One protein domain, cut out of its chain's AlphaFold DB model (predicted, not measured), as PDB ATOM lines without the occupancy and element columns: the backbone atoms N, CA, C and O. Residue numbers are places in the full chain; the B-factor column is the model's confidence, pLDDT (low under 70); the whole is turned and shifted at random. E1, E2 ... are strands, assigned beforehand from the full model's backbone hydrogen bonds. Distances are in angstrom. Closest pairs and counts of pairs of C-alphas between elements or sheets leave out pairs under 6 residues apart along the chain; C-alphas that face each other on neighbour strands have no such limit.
ATOM      1  N   GLY A 363     129.073 176.745 143.193       98.75
ATOM      2  CA  GLY A 363     130.175 177.689 143.278       98.75
ATOM      3  C   GLY A 363     130.138 178.585 144.514       98.75
ATOM      4  O   GLY A 363     129.191 178.582 145.299       98.75
ATOM      5  N   SER A 364     131.209 179.356 144.689       98.94
ATOM      6  CA  SER A 364     131.425 180.238 145.845       98.94
ATOM      7  C   SER A 364     131.629 181.690 145.422       98.94
ATOM      8  O   SER A 364     131.994 181.968 144.282       98.94
ATOM      9  N   LEU A 365     131.432 182.619 146.357       98.88
ATOM     10  CA  LEU A 365     131.560 184.056 146.118       98.88
ATOM     11  C   LEU A 365     132.634 184.674 147.022       98.88
ATOM     12  O   LEU A 365     132.758 184.314 148.194       98.88
ATOM     13  N   SER A 366     133.387 185.650 146.511       98.81
ATOM     14  CA  SER A 366     134.269 186.503 147.313       98.81
ATOM     15  C   SER A 366     134.048 187.969 147.002       98.81
ATOM     16  O   SER A 366     134.247 188.402 145.873       98.81
ATOM     17  N   LYS A 367     133.722 188.752 148.025       98.69
ATOM     18  CA  LYS A 367     133.707 190.206 147.944       98.69
ATOM     19  C   LYS A 367     135.096 190.758 148.274       98.69
ATOM     20  O   LYS A 367     135.583 190.599 149.395       98.69
ATOM     21  N   LEU A 368     135.720 191.394 147.287       98.00
ATOM     22  CA  LEU A 368     137.022 192.062 147.334       98.00
ATOM     23  C   LEU A 368     136.858 193.580 147.163       98.00
ATOM     24  O   LEU A 368     135.759 194.059 146.896       98.00
ATOM     25  N   GLY A 369     137.950 194.334 147.294       98.19
ATOM     26  CA  GLY A 369     137.969 195.779 147.052       98.19
ATOM     27  C   GLY A 369     137.169 196.607 148.059       98.19
ATOM     28  O   GLY A 369     136.465 196.089 148.927       98.19
ATOM     29  N   THR A 370     137.294 197.926 147.953       98.06
ATOM     30  CA  THR A 370     136.750 198.887 148.929       98.06
ATOM     31  C   THR A 370     135.264 199.201 148.739       98.06
ATOM     32  O   THR A 370     134.606 199.592 149.701       98.06
ATOM     33  N   GLY A 371     134.716 198.974 147.540       98.25
ATOM     34  CA  GLY A 371     133.311 199.235 147.217       98.25
ATOM     35  C   GLY A 371     132.302 198.363 147.971       98.25
ATOM     36  O   GLY A 371     132.654 197.446 148.722       98.25
ATOM     37  N   THR A 372     131.016 198.627 147.753       98.25
ATOM     38  CA  THR A 372     129.896 197.865 148.324       98.25
ATOM     39  C   THR A 372     129.223 197.006 147.260       98.25
ATOM     40  O   THR A 372     128.690 197.543 146.301       98.25
ATOM     41  N   LEU A 373     129.155 195.690 147.464       98.75
ATOM     42  CA  LEU A 373     128.273 194.822 146.680       98.75
ATOM     43  C   LEU A 373     126.963 194.653 147.445       98.75
ATOM     44  O   LEU A 373     126.970 194.136 148.564       98.75
ATOM     45  N   THR A 374     125.848 195.078 146.858       98.56
ATOM     46  CA  THR A 374     124.514 194.843 147.420       98.56
ATOM     47  C   THR A 374     123.845 193.672 146.712       98.56
ATOM     48  O   THR A 374     123.545 193.766 145.528       98.56
ATOM     49  N   LEU A 375     123.556 192.596 147.444       98.75
ATOM     50  CA  LEU A 375     122.761 191.465 146.965       98.75
ATOM     51  C   LEU A 375     121.318 191.626 147.445       98.75
ATOM     52  O   LEU A 375     121.032 191.549 148.645       98.75
ATOM     53  N   SER A 376     120.408 191.895 146.512       97.88
ATOM     54  CA  SER A 376     118.981 192.104 146.801       97.88
ATOM     55  C   SER A 376     118.063 191.010 146.248       97.88
ATOM     56  O   SER A 376     116.892 190.960 146.627       97.88
ATOM     57  N   GLY A 377     118.600 190.107 145.426       97.94
ATOM     58  CA  GLY A 377     117.929 188.894 144.965       97.94
ATOM     59  C   GLY A 377     118.075 187.716 145.932       97.94
ATOM     60  O   GLY A 377     118.866 187.752 146.881       97.94
ATOM     61  N   ALA A 378     117.288 186.667 145.695       98.06
ATOM     62  CA  ALA A 378     117.429 185.385 146.375       98.06
ATOM     63  C   ALA A 378     118.406 184.501 145.589       98.06
ATOM     64  O   ALA A 378     118.107 184.071 144.480       98.06
ATOM     65  N   ASN A 379     119.556 184.215 146.186       98.75
ATOM     66  CA  ASN A 379     120.607 183.399 145.596       98.75
ATOM     67  C   ASN A 379     120.515 181.951 146.091       98.75
ATOM     68  O   ASN A 379     120.131 181.693 147.235       98.75
ATOM     69  N   THR A 380     120.891 181.003 145.235       98.44
ATOM     70  CA  THR A 380     120.765 179.557 145.497       98.44
ATOM     71  C   THR A 380     122.098 178.824 145.495       98.44
ATOM     72  O   THR A 380     122.117 177.625 145.777       98.44
ATOM     73  N   TYR A 381     123.213 179.523 145.245       98.88
ATOM     74  CA  TYR A 381     124.519 178.880 145.252       98.88
ATOM     75  C   TYR A 381     124.847 178.228 146.608       98.88
ATOM     76  O   TYR A 381     124.455 178.727 147.669       98.88
ATOM     77  N   SER A 382     125.542 177.090 146.599       98.69
ATOM     78  CA  SER A 382     125.815 176.319 147.826       98.69
ATOM     79  C   SER A 382     127.239 176.443 148.368       98.69
ATOM     80  O   SER A 382     127.492 176.070 149.515       98.69
ATOM     81  N   GLY A 383     128.170 177.003 147.594       98.75
ATOM     82  CA  GLY A 383     129.514 177.300 148.074       98.75
ATOM     83  C   GLY A 383     129.548 178.483 149.046       98.75
ATOM     84  O   GLY A 383     128.602 179.257 149.185       98.75
ATOM     85  N   ALA A 384     130.670 178.618 149.752       98.62
ATOM     86  CA  ALA A 384     130.837 179.652 150.769       98.62
ATOM     87  C   ALA A 384     130.849 181.076 150.181       98.62
ATOM     88  O   ALA A 384     131.267 181.300 149.047       98.62
ATOM     89  N   THR A 385     130.476 182.058 151.000       98.88
ATOM     90  CA  THR A 385     130.655 183.485 150.705       98.88
ATOM     91  C   THR A 385     131.762 184.051 151.581       98.88
ATOM     92  O   THR A 385     131.700 183.941 152.800       98.88
ATOM     93  N   THR A 386     132.780 184.676 150.993       98.81
ATOM     94  CA  THR A 386     133.855 185.342 151.745       98.81
ATOM     95  C   THR A 386     133.782 186.854 151.562       98.81
ATOM     96  O   THR A 386     133.755 187.338 150.437       98.81
ATOM     97  N   VAL A 387     133.796 187.615 152.652       98.62
ATOM     98  CA  VAL A 387     134.002 189.069 152.629       98.62
ATOM     99  C   VAL A 387     135.445 189.331 153.041       98.62
ATOM    100  O   VAL A 387     135.843 189.023 154.165       98.62
ATOM    101  N   SER A 388     136.246 189.829 152.102       97.81
ATOM    102  CA  SER A 388     137.674 190.101 152.311       97.81
ATOM    103  C   SER A 388     137.987 191.590 152.421       97.81
ATOM    104  O   SER A 388     139.027 191.933 152.969       97.81
ATOM    105  N   ALA A 389     137.134 192.465 151.883       97.19
ATOM    106  CA  ALA A 389     137.273 193.918 151.969       97.19
ATOM    107  C   ALA A 389     135.949 194.625 151.619       97.19
ATOM    108  O   ALA A 389     135.025 194.020 151.062       97.19
ATOM    109  N   GLY A 390     135.874 195.922 151.938       96.88
ATOM    110  CA  GLY A 390     134.719 196.767 151.629       96.88
ATOM    111  C   GLY A 390     133.462 196.303 152.360       96.88
ATOM    112  O   GLY A 390     133.527 195.936 153.539       96.88
ATOM    113  N   ALA A 391     132.322 196.311 151.665       97.44
ATOM    114  CA  ALA A 391     131.058 195.845 152.225       97.44
ATOM    115  C   ALA A 391     130.312 194.858 151.314       97.44
ATOM    116  O   ALA A 391     130.212 195.051 150.102       97.44
ATOM    117  N   LEU A 392     129.736 193.824 151.926       98.38
ATOM    118  CA  LEU A 392     128.676 192.998 151.357       98.38
ATOM    119  C   LEU A 392     127.368 193.350 152.071       98.38
ATOM    120  O   LEU A 392     127.210 193.097 153.268       98.38
ATOM    121  N   LYS A 393     126.424 193.947 151.345       97.50
ATOM    122  CA  LYS A 393     125.114 194.334 151.871       97.50
ATOM    123  C   LYS A 393     124.050 193.369 151.372       97.50
ATOM    124  O   LYS A 393     123.898 193.181 150.173       97.50
ATOM    125  N   VAL A 394     123.264 192.804 152.281       97.50
ATOM    126  CA  VAL A 394     122.101 191.984 151.930       97.50
ATOM    127  C   VAL A 394     120.816 192.801 152.034       97.50
ATOM    128  O   VAL A 394     120.592 193.535 153.003       97.50
ATOM    129  N   ALA A 395     119.962 192.701 151.022       96.38
ATOM    130  CA  ALA A 395     118.714 193.458 150.926       96.38
ATOM    131  C   ALA A 395     117.549 192.634 150.350       96.38
ATOM    132  O   ALA A 395     116.517 193.202 149.988       96.38
ATOM    133  N   ASN A 396     117.707 191.311 150.270       97.00
ATOM    134  CA  ASN A 396     116.677 190.406 149.781       97.00
ATOM    135  C   ASN A 396     115.451 190.363 150.699       97.00
ATOM    136  O   ASN A 396     115.554 190.487 151.919       97.00
ATOM    137  N   ARG A 397     114.274 190.182 150.090       95.31
ATOM    138  CA  ARG A 397     112.989 190.085 150.807       95.31
ATOM    139  C   ARG A 397     112.607 188.643 151.139       95.31
ATOM    140  O   ARG A 397     111.944 188.404 152.143       95.31
ATOM    141  N   THR A 398     113.015 187.699 150.297       95.62
ATOM    142  CA  THR A 398     112.740 186.261 150.408       95.62
ATOM    143  C   THR A 398     114.010 185.468 150.097       95.62
ATOM    144  O   THR A 398     114.965 186.013 149.538       95.62
ATOM    145  N   GLY A 399     114.044 184.189 150.482       97.19
ATOM    146  CA  GLY A 399     115.214 183.327 150.273       97.19
ATOM    147  C   GLY A 399     116.459 183.808 151.023       97.19
ATOM    148  O   GLY A 399     116.344 184.528 152.009       97.19
ATOM    149  N   SER A 400     117.646 183.414 150.564       98.25
ATOM    150  CA  SER A 400     118.933 183.853 151.120       98.25
ATOM    151  C   SER A 400     119.650 184.764 150.129       98.25
ATOM    152  O   SER A 400     119.794 184.392 148.971       98.25
ATOM    153  N   ALA A 401     120.157 185.920 150.559       98.25
ATOM    154  CA  ALA A 401     120.987 186.763 149.692       98.25
ATOM    155  C   ALA A 401     122.367 186.157 149.409       98.25
ATOM    156  O   ALA A 401     123.021 186.575 148.466       98.25
ATOM    157  N   THR A 402     122.845 185.205 150.211       98.31
ATOM    158  CA  THR A 402     124.212 184.665 150.094       98.31
ATOM    159  C   THR A 402     124.232 183.157 149.858       98.31
ATOM    160  O   THR A 402     125.182 182.483 150.255       98.31
ATOM    161  N   GLY A 403     123.155 182.609 149.287       97.94
ATOM    162  CA  GLY A 403     123.041 181.172 149.068       97.94
ATOM    163  C   GLY A 403     122.910 180.373 150.368       97.94
ATOM    164  O   GLY A 403     122.468 180.896 151.397       97.94
ATOM    165  N   THR A 404     123.268 179.090 150.321       97.62
ATOM    166  CA  THR A 404     123.159 178.160 151.464       97.62
ATOM    167  C   THR A 404     124.490 177.875 152.166       97.62
ATOM    168  O   THR A 404     124.488 177.354 153.282       97.62
ATOM    169  N   GLY A 405     125.618 178.236 151.548       97.88
ATOM    170  CA  GLY A 405     126.955 178.022 152.102       97.88
ATOM    171  C   GLY A 405     127.298 178.940 153.282       97.88
ATOM    172  O   GLY A 405     126.640 179.949 153.525       97.88
ATOM    173  N   GLU A 406     128.360 178.594 154.016       98.38
ATOM    174  CA  GLU A 406     128.895 179.412 155.118       98.38
ATOM    175  C   GLU A 406     129.341 180.799 154.628       98.38
ATOM    176  O   GLU A 406     129.898 180.947 153.539       98.38
ATOM    177  N   ILE A 407     129.161 181.813 155.470       98.75
ATOM    178  CA  ILE A 407     129.616 183.176 155.249       98.75
ATOM    179  C   ILE A 407     130.794 183.462 156.180       98.75
ATOM    180  O   ILE A 407     130.667 183.404 157.402       98.75
ATOM    181  N   LYS A 408     131.938 183.821 155.597       98.50
ATOM    182  CA  LYS A 408     133.169 184.185 156.304       98.50
ATOM    183  C   LYS A 408     133.458 185.661 156.100       98.50
ATOM    184  O   LYS A 408     133.811 186.079 155.000       98.50
ATOM    185  N   VAL A 409     133.324 186.455 157.153       98.31
ATOM    186  CA  VAL A 409     133.730 187.862 157.142       98.31
ATOM    187  C   VAL A 409     135.157 187.914 157.668       98.31
ATOM    188  O   VAL A 409     135.374 187.962 158.874       98.31
ATOM    189  N   ASN A 410     136.130 187.831 156.761       97.06
ATOM    190  CA  ASN A 410     137.549 187.847 157.121       97.06
ATOM    191  C   ASN A 410     138.027 189.272 157.420       97.06
ATOM    192  O   ASN A 410     138.868 189.468 158.291       97.06
ATOM    193  N   ALA A 411     137.491 190.245 156.683       94.69
ATOM    194  CA  ALA A 411     137.657 191.672 156.921       94.69
ATOM    195  C   ALA A 411     136.507 192.449 156.257       94.69
ATOM    196  O   ALA A 411     135.744 191.894 155.462       94.69
ATOM    197  N   GLY A 412     136.379 193.738 156.572       94.56
ATOM    198  CA  GLY A 412     135.310 194.580 156.031       94.56
ATOM    199  C   GLY A 412     133.961 194.322 156.704       94.56
ATOM    200  O   GLY A 412     133.907 193.867 157.844       94.56
ATOM    201  N   THR A 413     132.865 194.660 156.019       96.12
ATOM    202  CA  THR A 413     131.517 194.682 156.609       96.12
ATOM    203  C   THR A 413     130.553 193.736 155.902       96.12
ATOM    204  O   THR A 413     130.329 193.850 154.701       96.12
ATOM    205  N   LEU A 414     129.897 192.859 156.659       97.50
ATOM    206  CA  LEU A 414     128.640 192.224 156.267       97.50
ATOM    207  C   LEU A 414     127.491 193.007 156.905       97.50
ATOM    208  O   LEU A 414     127.490 193.221 158.115       97.50
ATOM    209  N   GLY A 415     126.505 193.442 156.128       94.88
ATOM    210  CA  GLY A 415     125.423 194.262 156.676       94.88
ATOM    211  C   GLY A 415     124.144 194.255 155.858       94.88
ATOM    212  O   GLY A 415     123.983 193.470 154.930       94.88
ATOM    213  N   GLY A 416     123.223 195.155 156.202       93.69
ATOM    214  CA  GLY A 416     121.960 195.348 155.484       93.69
ATOM    215  C   GLY A 416     120.722 194.899 156.263       93.69
ATOM    216  O   GLY A 416     120.689 194.993 157.489       93.69
ATOM    217  N   LYS A 417     119.678 194.492 155.532       92.75
ATOM    218  CA  LYS A 417     118.319 194.233 156.050       92.75
ATOM    219  C   LYS A 417     117.642 192.985 155.459       92.75
ATOM    220  O   LYS A 417     116.420 192.926 155.362       92.75
ATOM    221  N   GLY A 418     118.453 192.054 154.964       95.06
ATOM    222  CA  GLY A 418     118.006 190.852 154.263       95.06
ATOM    223  C   GLY A 418     117.982 189.594 155.130       95.06
ATOM    224  O   GLY A 418     118.004 189.647 156.363       95.06
ATOM    225  N   ILE A 419     117.957 188.450 154.455       97.81
ATOM    226  CA  ILE A 419     117.975 187.110 155.038       97.81
ATOM    227  C   ILE A 419     119.241 186.389 154.567       97.81
ATOM    228  O   ILE A 419     119.560 186.373 153.379       97.81
ATOM    229  N   ILE A 420     119.933 185.763 155.512       98.44
ATOM    230  CA  ILE A 420     121.113 184.928 155.313       98.44
ATOM    231  C   ILE A 420     120.788 183.540 155.868       98.44
ATOM    232  O   ILE A 420     120.493 183.398 157.059       98.44
ATOM    233  N   ALA A 421     120.823 182.523 155.006       98.44
ATOM    234  CA  ALA A 421     120.540 181.147 155.410       98.44
ATOM    235  C   ALA A 421     121.752 180.455 156.048       98.44
ATOM    236  O   ALA A 421     121.597 179.753 157.045       98.44
ATOM    237  N   GLY A 422     122.948 180.652 155.485       98.06
ATOM    238  CA  GLY A 422     124.176 179.998 155.935       98.06
ATOM    239  C   GLY A 422     124.685 180.491 157.291       98.06
ATOM    240  O   GLY A 422     124.336 181.579 157.756       98.06
ATOM    241  N   ALA A 423     125.521 179.677 157.941       98.44
ATOM    242  CA  ALA A 423     126.205 180.074 159.171       98.44
ATOM    243  C   ALA A 423     127.143 181.257 158.902       98.44
ATOM    244  O   ALA A 423     127.768 181.321 157.845       98.44
ATOM    245  N   VAL A 424     127.249 182.182 159.854       98.69
ATOM    246  CA  VAL A 424     128.078 183.386 159.726       98.69
ATOM    247  C   VAL A 424     129.216 183.326 160.735       98.69
ATOM    248  O   VAL A 424     128.976 183.250 161.940       98.69
ATOM    249  N   THR A 425     130.448 183.431 160.250       98.25
ATOM    250  CA  THR A 425     131.646 183.611 161.073       98.25
ATOM    251  C   THR A 425     132.229 184.997 160.802       98.25
ATOM    252  O   THR A 425     132.671 185.279 159.688       98.25
ATOM    253  N   ALA A 426     132.234 185.866 161.815       97.62
ATOM    254  CA  ALA A 426     132.852 187.186 161.760       97.62
ATOM    255  C   ALA A 426     134.220 187.179 162.451       97.62
ATOM    256  O   ALA A 426     134.315 186.901 163.648       97.62
ATOM    257  N   GLY A 427     135.261 187.520 161.695       97.19
ATOM    258  CA  GLY A 427     136.646 187.578 162.152       97.19
ATOM    259  C   GLY A 427     137.424 186.295 161.868       97.19
ATOM    260  O   GLY A 427     136.854 185.222 161.657       97.19
ATOM    261  N   THR A 428     138.751 186.408 161.870       96.19
ATOM    262  CA  THR A 428     139.684 185.282 161.685       96.19
ATOM    263  C   THR A 428     140.375 184.863 162.986       96.19
ATOM    264  O   THR A 428     140.978 183.794 163.048       96.19
ATOM    265  N   GLY A 429     140.248 185.666 164.046       94.56
ATOM    266  CA  GLY A 429     140.914 185.529 165.343       94.56
ATOM    267  C   GLY A 429     142.071 186.507 165.548       94.56
ATOM    268  O   GLY A 429     142.435 186.764 166.692       94.56
ATOM    269  N   SER A 430     142.628 187.063 164.471       91.31
ATOM    270  CA  SER A 430     143.788 187.967 164.515       91.31
ATOM    271  C   SER A 430     143.858 188.940 163.327       91.31
ATOM    272  O   SER A 430     144.914 189.514 163.062       91.31
ATOM    273  N   GLY A 431     142.765 189.097 162.573       86.12
ATOM    274  CA  GLY A 431     142.705 189.888 161.349       86.12
ATOM    275  C   GLY A 431     142.530 191.392 161.569       86.12
ATOM    276  O   GLY A 431     142.481 191.894 162.689       86.12
ATOM    277  N   ALA A 432     142.398 192.120 160.456       81.38
ATOM    278  CA  ALA A 432     142.296 193.584 160.405       81.38
ATOM    279  C   ALA A 432     140.938 194.157 160.877       81.38
ATOM    280  O   ALA A 432     140.691 195.352 160.729       81.38
ATOM    281  N   GLY A 433     140.062 193.315 161.431       87.19
ATOM    282  CA  GLY A 433     138.715 193.673 161.866       87.19
ATOM    283  C   GLY A 433     137.638 193.239 160.872       87.19
ATOM    284  O   GLY A 433     137.672 193.575 159.685       87.19
ATOM    285  N   ALA A 434     136.660 192.495 161.381       95.94
ATOM    286  CA  ALA A 434     135.480 192.054 160.650       95.94
ATOM    287  C   ALA A 434     134.222 192.599 161.318       95.94
ATOM    288  O   ALA A 434     134.035 192.443 162.524       95.94
ATOM    289  N   PHE A 435     133.338 193.209 160.536       95.19
ATOM    290  CA  PHE A 435     132.171 193.909 161.051       95.19
ATOM    291  C   PHE A 435     130.883 193.230 160.593       95.19
ATOM    292  O   PHE A 435     130.665 193.026 159.399       95.19
ATOM    293  N   LEU A 436     130.001 192.920 161.541       95.75
ATOM    294  CA  LEU A 436     128.592 192.654 161.267       95.75
ATOM    295  C   LEU A 436     127.805 193.921 161.587       95.75
ATOM    296  O   LEU A 436     127.818 194.374 162.728       95.75
ATOM    297  N   ALA A 437     127.125 194.497 160.602       92.69
ATOM    298  CA  ALA A 437     126.467 195.790 160.749       92.69
ATOM    299  C   ALA A 437     125.032 195.768 160.180       92.69
ATOM    300  O   ALA A 437     124.787 196.171 159.032       92.69
ATOM    301  N   PRO A 438     124.054 195.271 160.963       89.12
ATOM    302  CA  PRO A 438     122.641 195.370 160.615       89.12
ATOM    303  C   PRO A 438     122.231 196.828 160.369       89.12
ATOM    304  O   PRO A 438     122.750 197.747 160.996       89.12
ATOM    305  N   SER A 439     121.271 197.054 159.471       78.88
ATOM    306  CA  SER A 439     120.726 198.388 159.143       78.88
ATOM    307  C   SER A 439     121.673 199.377 158.445       78.88
ATOM    308  O   SER A 439     121.257 200.504 158.169       78.88
ATOM    309  N   VAL A 440     122.913 199.002 158.098       69.75
ATOM    310  CA  VAL A 440     123.836 199.926 157.409       69.75
ATOM    311  C   VAL A 440     123.235 200.453 156.102       69.75
ATOM    312  O   VAL A 440     122.851 199.704 155.196       69.75
ATOM    313  N   GLY A 441     123.138 201.784 156.025       61.97
ATOM    314  CA  GLY A 441     122.559 202.512 154.897       61.97
ATOM    315  C   GLY A 441     121.035 202.402 154.775       61.97
ATOM    316  O   GLY A 441     120.524 202.580 153.675       61.97
ATOM    317  N   ALA A 442     120.306 202.050 155.842       60.94
ATOM    318  CA  ALA A 442     118.838 202.010 155.848       60.94
ATOM    319  C   ALA A 442     118.184 203.304 156.377       60.94
ATOM    320  O   ALA A 442     116.974 203.460 156.237       60.94
ATOM    321  N   GLY A 443     118.950 204.215 156.994       64.12
ATOM    322  CA  GLY A 443     118.449 205.470 157.582       64.12
ATOM    323  C   GLY A 443     117.493 205.297 158.776       64.12
ATOM    324  O   GLY A 443     117.153 206.282 159.424       64.12
ATOM    325  N   GLN A 444     117.075 204.060 159.064       67.88
ATOM    326  CA  GLN A 444     116.146 203.606 160.100       67.88
ATOM    327  C   GLN A 444     116.560 202.190 160.557       67.88
ATOM    328  O   GLN A 444     117.197 201.477 159.770       67.88
ATOM    329  N   PRO A 445     116.196 201.746 161.778       72.25
ATOM    330  CA  PRO A 445     116.420 200.380 162.231       72.25
ATOM    331  C   PRO A 445     115.776 199.381 161.269       72.25
ATOM    332  O   PRO A 445     114.616 199.523 160.878       72.25
ATOM    333  N   ALA A 446     116.532 198.366 160.875       78.94
ATOM    334  CA  ALA A 446     116.113 197.340 159.940       78.94
ATOM    335  C   ALA A 446     116.624 195.962 160.376       78.94
ATOM    336  O   ALA A 446     117.727 195.799 160.897       78.94
ATOM    337  N   LYS A 447     115.805 194.939 160.141       87.56
ATOM    338  CA  LYS A 447     116.106 193.572 160.562       87.56
ATOM    339  C   LYS A 447     117.052 192.893 159.573       87.56
ATOM    340  O   LYS A 447     116.698 192.723 158.413       87.56
ATOM    341  N   LEU A 448     118.204 192.431 160.054       93.44
ATOM    342  CA  LEU A 448     119.026 191.424 159.380       93.44
ATOM    343  C   LEU A 448     118.709 190.055 159.994       93.44
ATOM    344  O   LEU A 448     118.809 189.892 161.207       93.44
ATOM    345  N   THR A 449     118.308 189.081 159.180       96.31
ATOM    346  CA  THR A 449     117.968 187.730 159.658       96.31
ATOM    347  C   THR A 449     119.084 186.756 159.307       96.31
ATOM    348  O   THR A 449     119.363 186.561 158.131       96.31
ATOM    349  N   ILE A 450     119.681 186.110 160.310       97.56
ATOM    350  CA  ILE A 450     120.636 185.007 160.134       97.56
ATOM    351  C   ILE A 450     119.962 183.744 160.673       97.56
ATOM    352  O   ILE A 450     119.565 183.711 161.836       97.56
ATOM    353  N   GLN A 451     119.762 182.741 159.817       98.12
ATOM    354  CA  GLN A 451     118.970 181.542 160.145       98.12
ATOM    355  C   GLN A 451     119.804 180.397 160.738       98.12
ATOM    356  O   GLN A 451     119.248 179.427 161.247       98.12
ATOM    357  N   SER A 452     121.125 180.529 160.681       98.00
ATOM    358  CA  SER A 452     122.111 179.553 161.146       98.00
ATOM    359  C   SER A 452     123.014 180.161 162.231       98.00
ATOM    360  O   SER A 452     122.887 181.351 162.531       98.00
ATOM    361  N   PRO A 453     123.928 179.386 162.852       98.19
ATOM    362  CA  PRO A 453     124.808 179.910 163.892       98.19
ATOM    363  C   PRO A 453     125.587 181.157 163.457       98.19
ATOM    364  O   PRO A 453     126.152 181.204 162.363       98.19
ATOM    365  N   LEU A 454     125.644 182.140 164.354       97.88
ATOM    366  CA  LEU A 454     126.477 183.333 164.247       97.88
ATOM    367  C   LEU A 454     127.635 183.214 165.242       97.88
ATOM    368  O   LEU A 454     127.411 183.116 166.447       97.88
ATOM    369  N   THR A 455     128.865 183.234 164.739       97.88
ATOM    370  CA  THR A 455     130.096 183.135 165.531       97.88
ATOM    371  C   THR A 455     130.938 184.390 165.352       97.88
ATOM    372  O   THR A 455     131.216 184.792 164.225       97.88
ATOM    373  N   PHE A 456     131.414 184.964 166.455       97.62
ATOM    374  CA  PHE A 456     132.440 186.007 166.440       97.62
ATOM    375  C   PHE A 456     133.775 185.428 166.902       97.62
ATOM    376  O   PHE A 456     133.847 184.721 167.909       97.62
ATOM    377  N   LYS A 457     134.835 185.715 166.150       97.44
ATOM    378  CA  LYS A 457     136.220 185.542 166.592       97.44
ATOM    379  C   LYS A 457     136.682 186.803 167.329       97.44
ATOM    380  O   LYS A 457     135.947 187.781 167.404       97.44
ATOM    381  N   ALA A 458     137.888 186.773 167.897       96.12
ATOM    382  CA  ALA A 458     138.405 187.850 168.751       96.12
ATOM    383  C   ALA A 458     138.479 189.231 168.061       96.12
ATOM    384  O   ALA A 458     138.401 190.252 168.732       96.12
ATOM    385  N   ASP A 459     138.601 189.255 166.734       95.38
ATOM    386  CA  ASP A 459     138.632 190.434 165.857       95.38
ATOM    387  C   ASP A 459     137.273 190.738 165.186       95.38
ATOM    388  O   ASP A 459     137.168 191.629 164.337       95.38
ATOM    389  N   GLY A 460     136.225 189.987 165.532       96.75
ATOM    390  CA  GLY A 460     134.868 190.201 165.051       96.75
ATOM    391  C   GLY A 460     134.125 191.229 165.903       96.75
ATOM    392  O   GLY A 460     134.084 191.124 167.125       96.75
ATOM    393  N   THR A 461     133.480 192.200 165.256       95.44
ATOM    394  CA  THR A 461     132.727 193.274 165.915       95.44
ATOM    395  C   THR A 461     131.289 193.330 165.401       95.44
ATOM    396  O   THR A 461     131.036 193.255 164.198       95.44
ATOM    397  N   LEU A 462     130.330 193.502 166.314       93.75
ATOM    398  CA  LEU A 462     128.928 193.779 165.997       93.75
ATOM    399  C   LEU A 462     128.654 195.286 166.117       93.75
ATOM    400  O   LEU A 462     128.766 195.857 167.200       93.75
ATOM    401  N   HIS A 463     128.266 195.927 165.016       87.25
ATOM    402  CA  HIS A 463     127.855 197.329 164.969       87.25
ATOM    403  C   HIS A 463     126.331 197.437 164.983       87.25
ATOM    404  O   HIS A 463     125.670 197.075 164.012       87.25
ATOM    405  N   LEU A 464     125.771 197.976 166.067       81.12
ATOM    406  CA  LEU A 464     124.336 198.232 166.198       81.12
ATOM    407  C   LEU A 464     124.064 199.734 166.121       81.12
ATOM    408  O   LEU A 464     124.699 200.523 166.819       81.12
ATOM    409  N   GLN A 465     123.099 200.126 165.290       70.75
ATOM    410  CA  GLN A 465     122.562 201.485 165.280       70.75
ATOM    411  C   GLN A 465     121.296 201.528 166.135       70.75
ATOM    412  O   GLN A 465     120.330 200.829 165.844       70.75
ATOM    413  N   ALA A 466     121.288 202.367 167.170       68.06
ATOM    414  CA  ALA A 466     120.096 202.648 167.961       68.06
ATOM    415  C   ALA A 466     119.491 203.987 167.518       68.06
ATOM    416  O   ALA A 466     120.213 204.975 167.381       68.06
ATOM    417  N   GLN A 467     118.172 204.035 167.332       64.25
ATOM    418  CA  GLN A 467     117.441 205.292 167.174       64.25
ATOM    419  C   GLN A 467     116.603 205.563 168.421       64.25
ATOM    420  O   GLN A 467     115.875 204.696 168.899       64.25
ATOM    421  N   HIS A 468     116.723 206.777 168.952       60.09
ATOM    422  CA  HIS A 468     115.893 207.265 170.046       60.09
ATOM    423  C   HIS A 468     114.620 207.882 169.461       60.09
ATOM    424  O   HIS A 468     114.707 208.830 168.684       60.09
ATOM    425  N   GLN A 469     113.448 207.352 169.817       52.69
ATOM    426  CA  GLN A 469     112.176 208.025 169.560       52.69
ATOM    427  C   GLN A 469     111.732 208.746 170.834       52.69
ATOM    428  O   GLN A 469     111.401 208.100 171.825       52.69
ATOM    429  N   GLU A 470     111.713 210.080 170.808       53.34
ATOM    430  CA  GLU A 470     111.063 210.878 171.851       53.34
ATOM    431  C   GLU A 470     109.550 210.818 171.652       53.34
ATOM    432  O   GLU A 470     108.990 211.483 170.781       53.34
ATOM    433  N   GLN A 485     112.265 206.240 177.355       43.34
ATOM    434  CA  GLN A 485     112.180 204.811 177.033       43.34
ATOM    435  C   GLN A 485     113.208 204.459 175.947       43.34
ATOM    436  O   GLN A 485     112.994 204.683 174.757       43.34
ATOM    437  N   ARG A 486     114.351 203.880 176.343       37.94
ATOM    438  CA  ARG A 486     115.323 203.326 175.386       37.94
ATOM    439  C   ARG A 486     114.784 202.013 174.818       37.94
ATOM    440  O   ARG A 486     114.795 201.002 175.513       37.94
ATOM    441  N   ARG A 487     114.363 202.001 173.551       36.72
ATOM    442  CA  ARG A 487     114.203 200.758 172.783       36.72
ATOM    443  C   ARG A 487     115.456 200.528 171.944       36.72
ATOM    444  O   ARG A 487     115.736 201.298 171.034       36.72
ATOM    445  N   ALA A 488     116.205 199.479 172.266       33.56
ATOM    446  CA  ALA A 488     117.107 198.853 171.308       33.56
ATOM    447  C   ALA A 488     116.269 197.870 170.476       33.56
ATOM    448  O   ALA A 488     115.493 197.107 171.058       33.56
ATOM    449  N   VAL A 489     116.377 197.933 169.149       43.53
ATOM    450  CA  VAL A 489     115.764 196.974 168.214       43.53
ATOM    451  C   VAL A 489     116.872 196.241 167.487       43.53
ATOM    452  O   VAL A 489     117.802 196.941 167.028       43.53
TER     453      VAL A 489
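This is residues 363 to 470 and 485 to 489 of the 489 residues of an uncharacterized protein of Verrucomicrobia bacterium (UniProt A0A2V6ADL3). With little regular structure, this is a solenoid of stacked turns, its ten named strands, E1 to E10, alternating along the chain between two parallel sheets that meet at a corner. These hold 37 of the 113 printed residues; the class is all strand. The whole is compact, with radius of gyration of the C-alphas 13.6 A and spans of 48, 34 and 27 A.

Strands E2, residues 372-375, E4, 391-394, E6, 412-416, E8, 434-438, and E10, 460-462, are parallel in this order; N 437 and O 414 are 2.8 A apart, within hydrogen-bond range. Likewise parallel are E1, 364-367, E3, 385-387, E5, 407-409, E7, 424-426, and E9, 454-456; N 409 and O 425 are within range at 2.9 A.

E6 is 13.4 A long. E1 begins at C-alpha 364 (131.425, 180.238, 145.845); E10 ends at C-alpha 462 (128.928, 193.779, 165.997).

Residues 471-484 are not printed; C-alphas 470 and 485 are 8.1 A apart. Links E4 to E5 and E8 to E9 are long. pLDDT is under 70 at residues 440-444, 466-470 and 485-489.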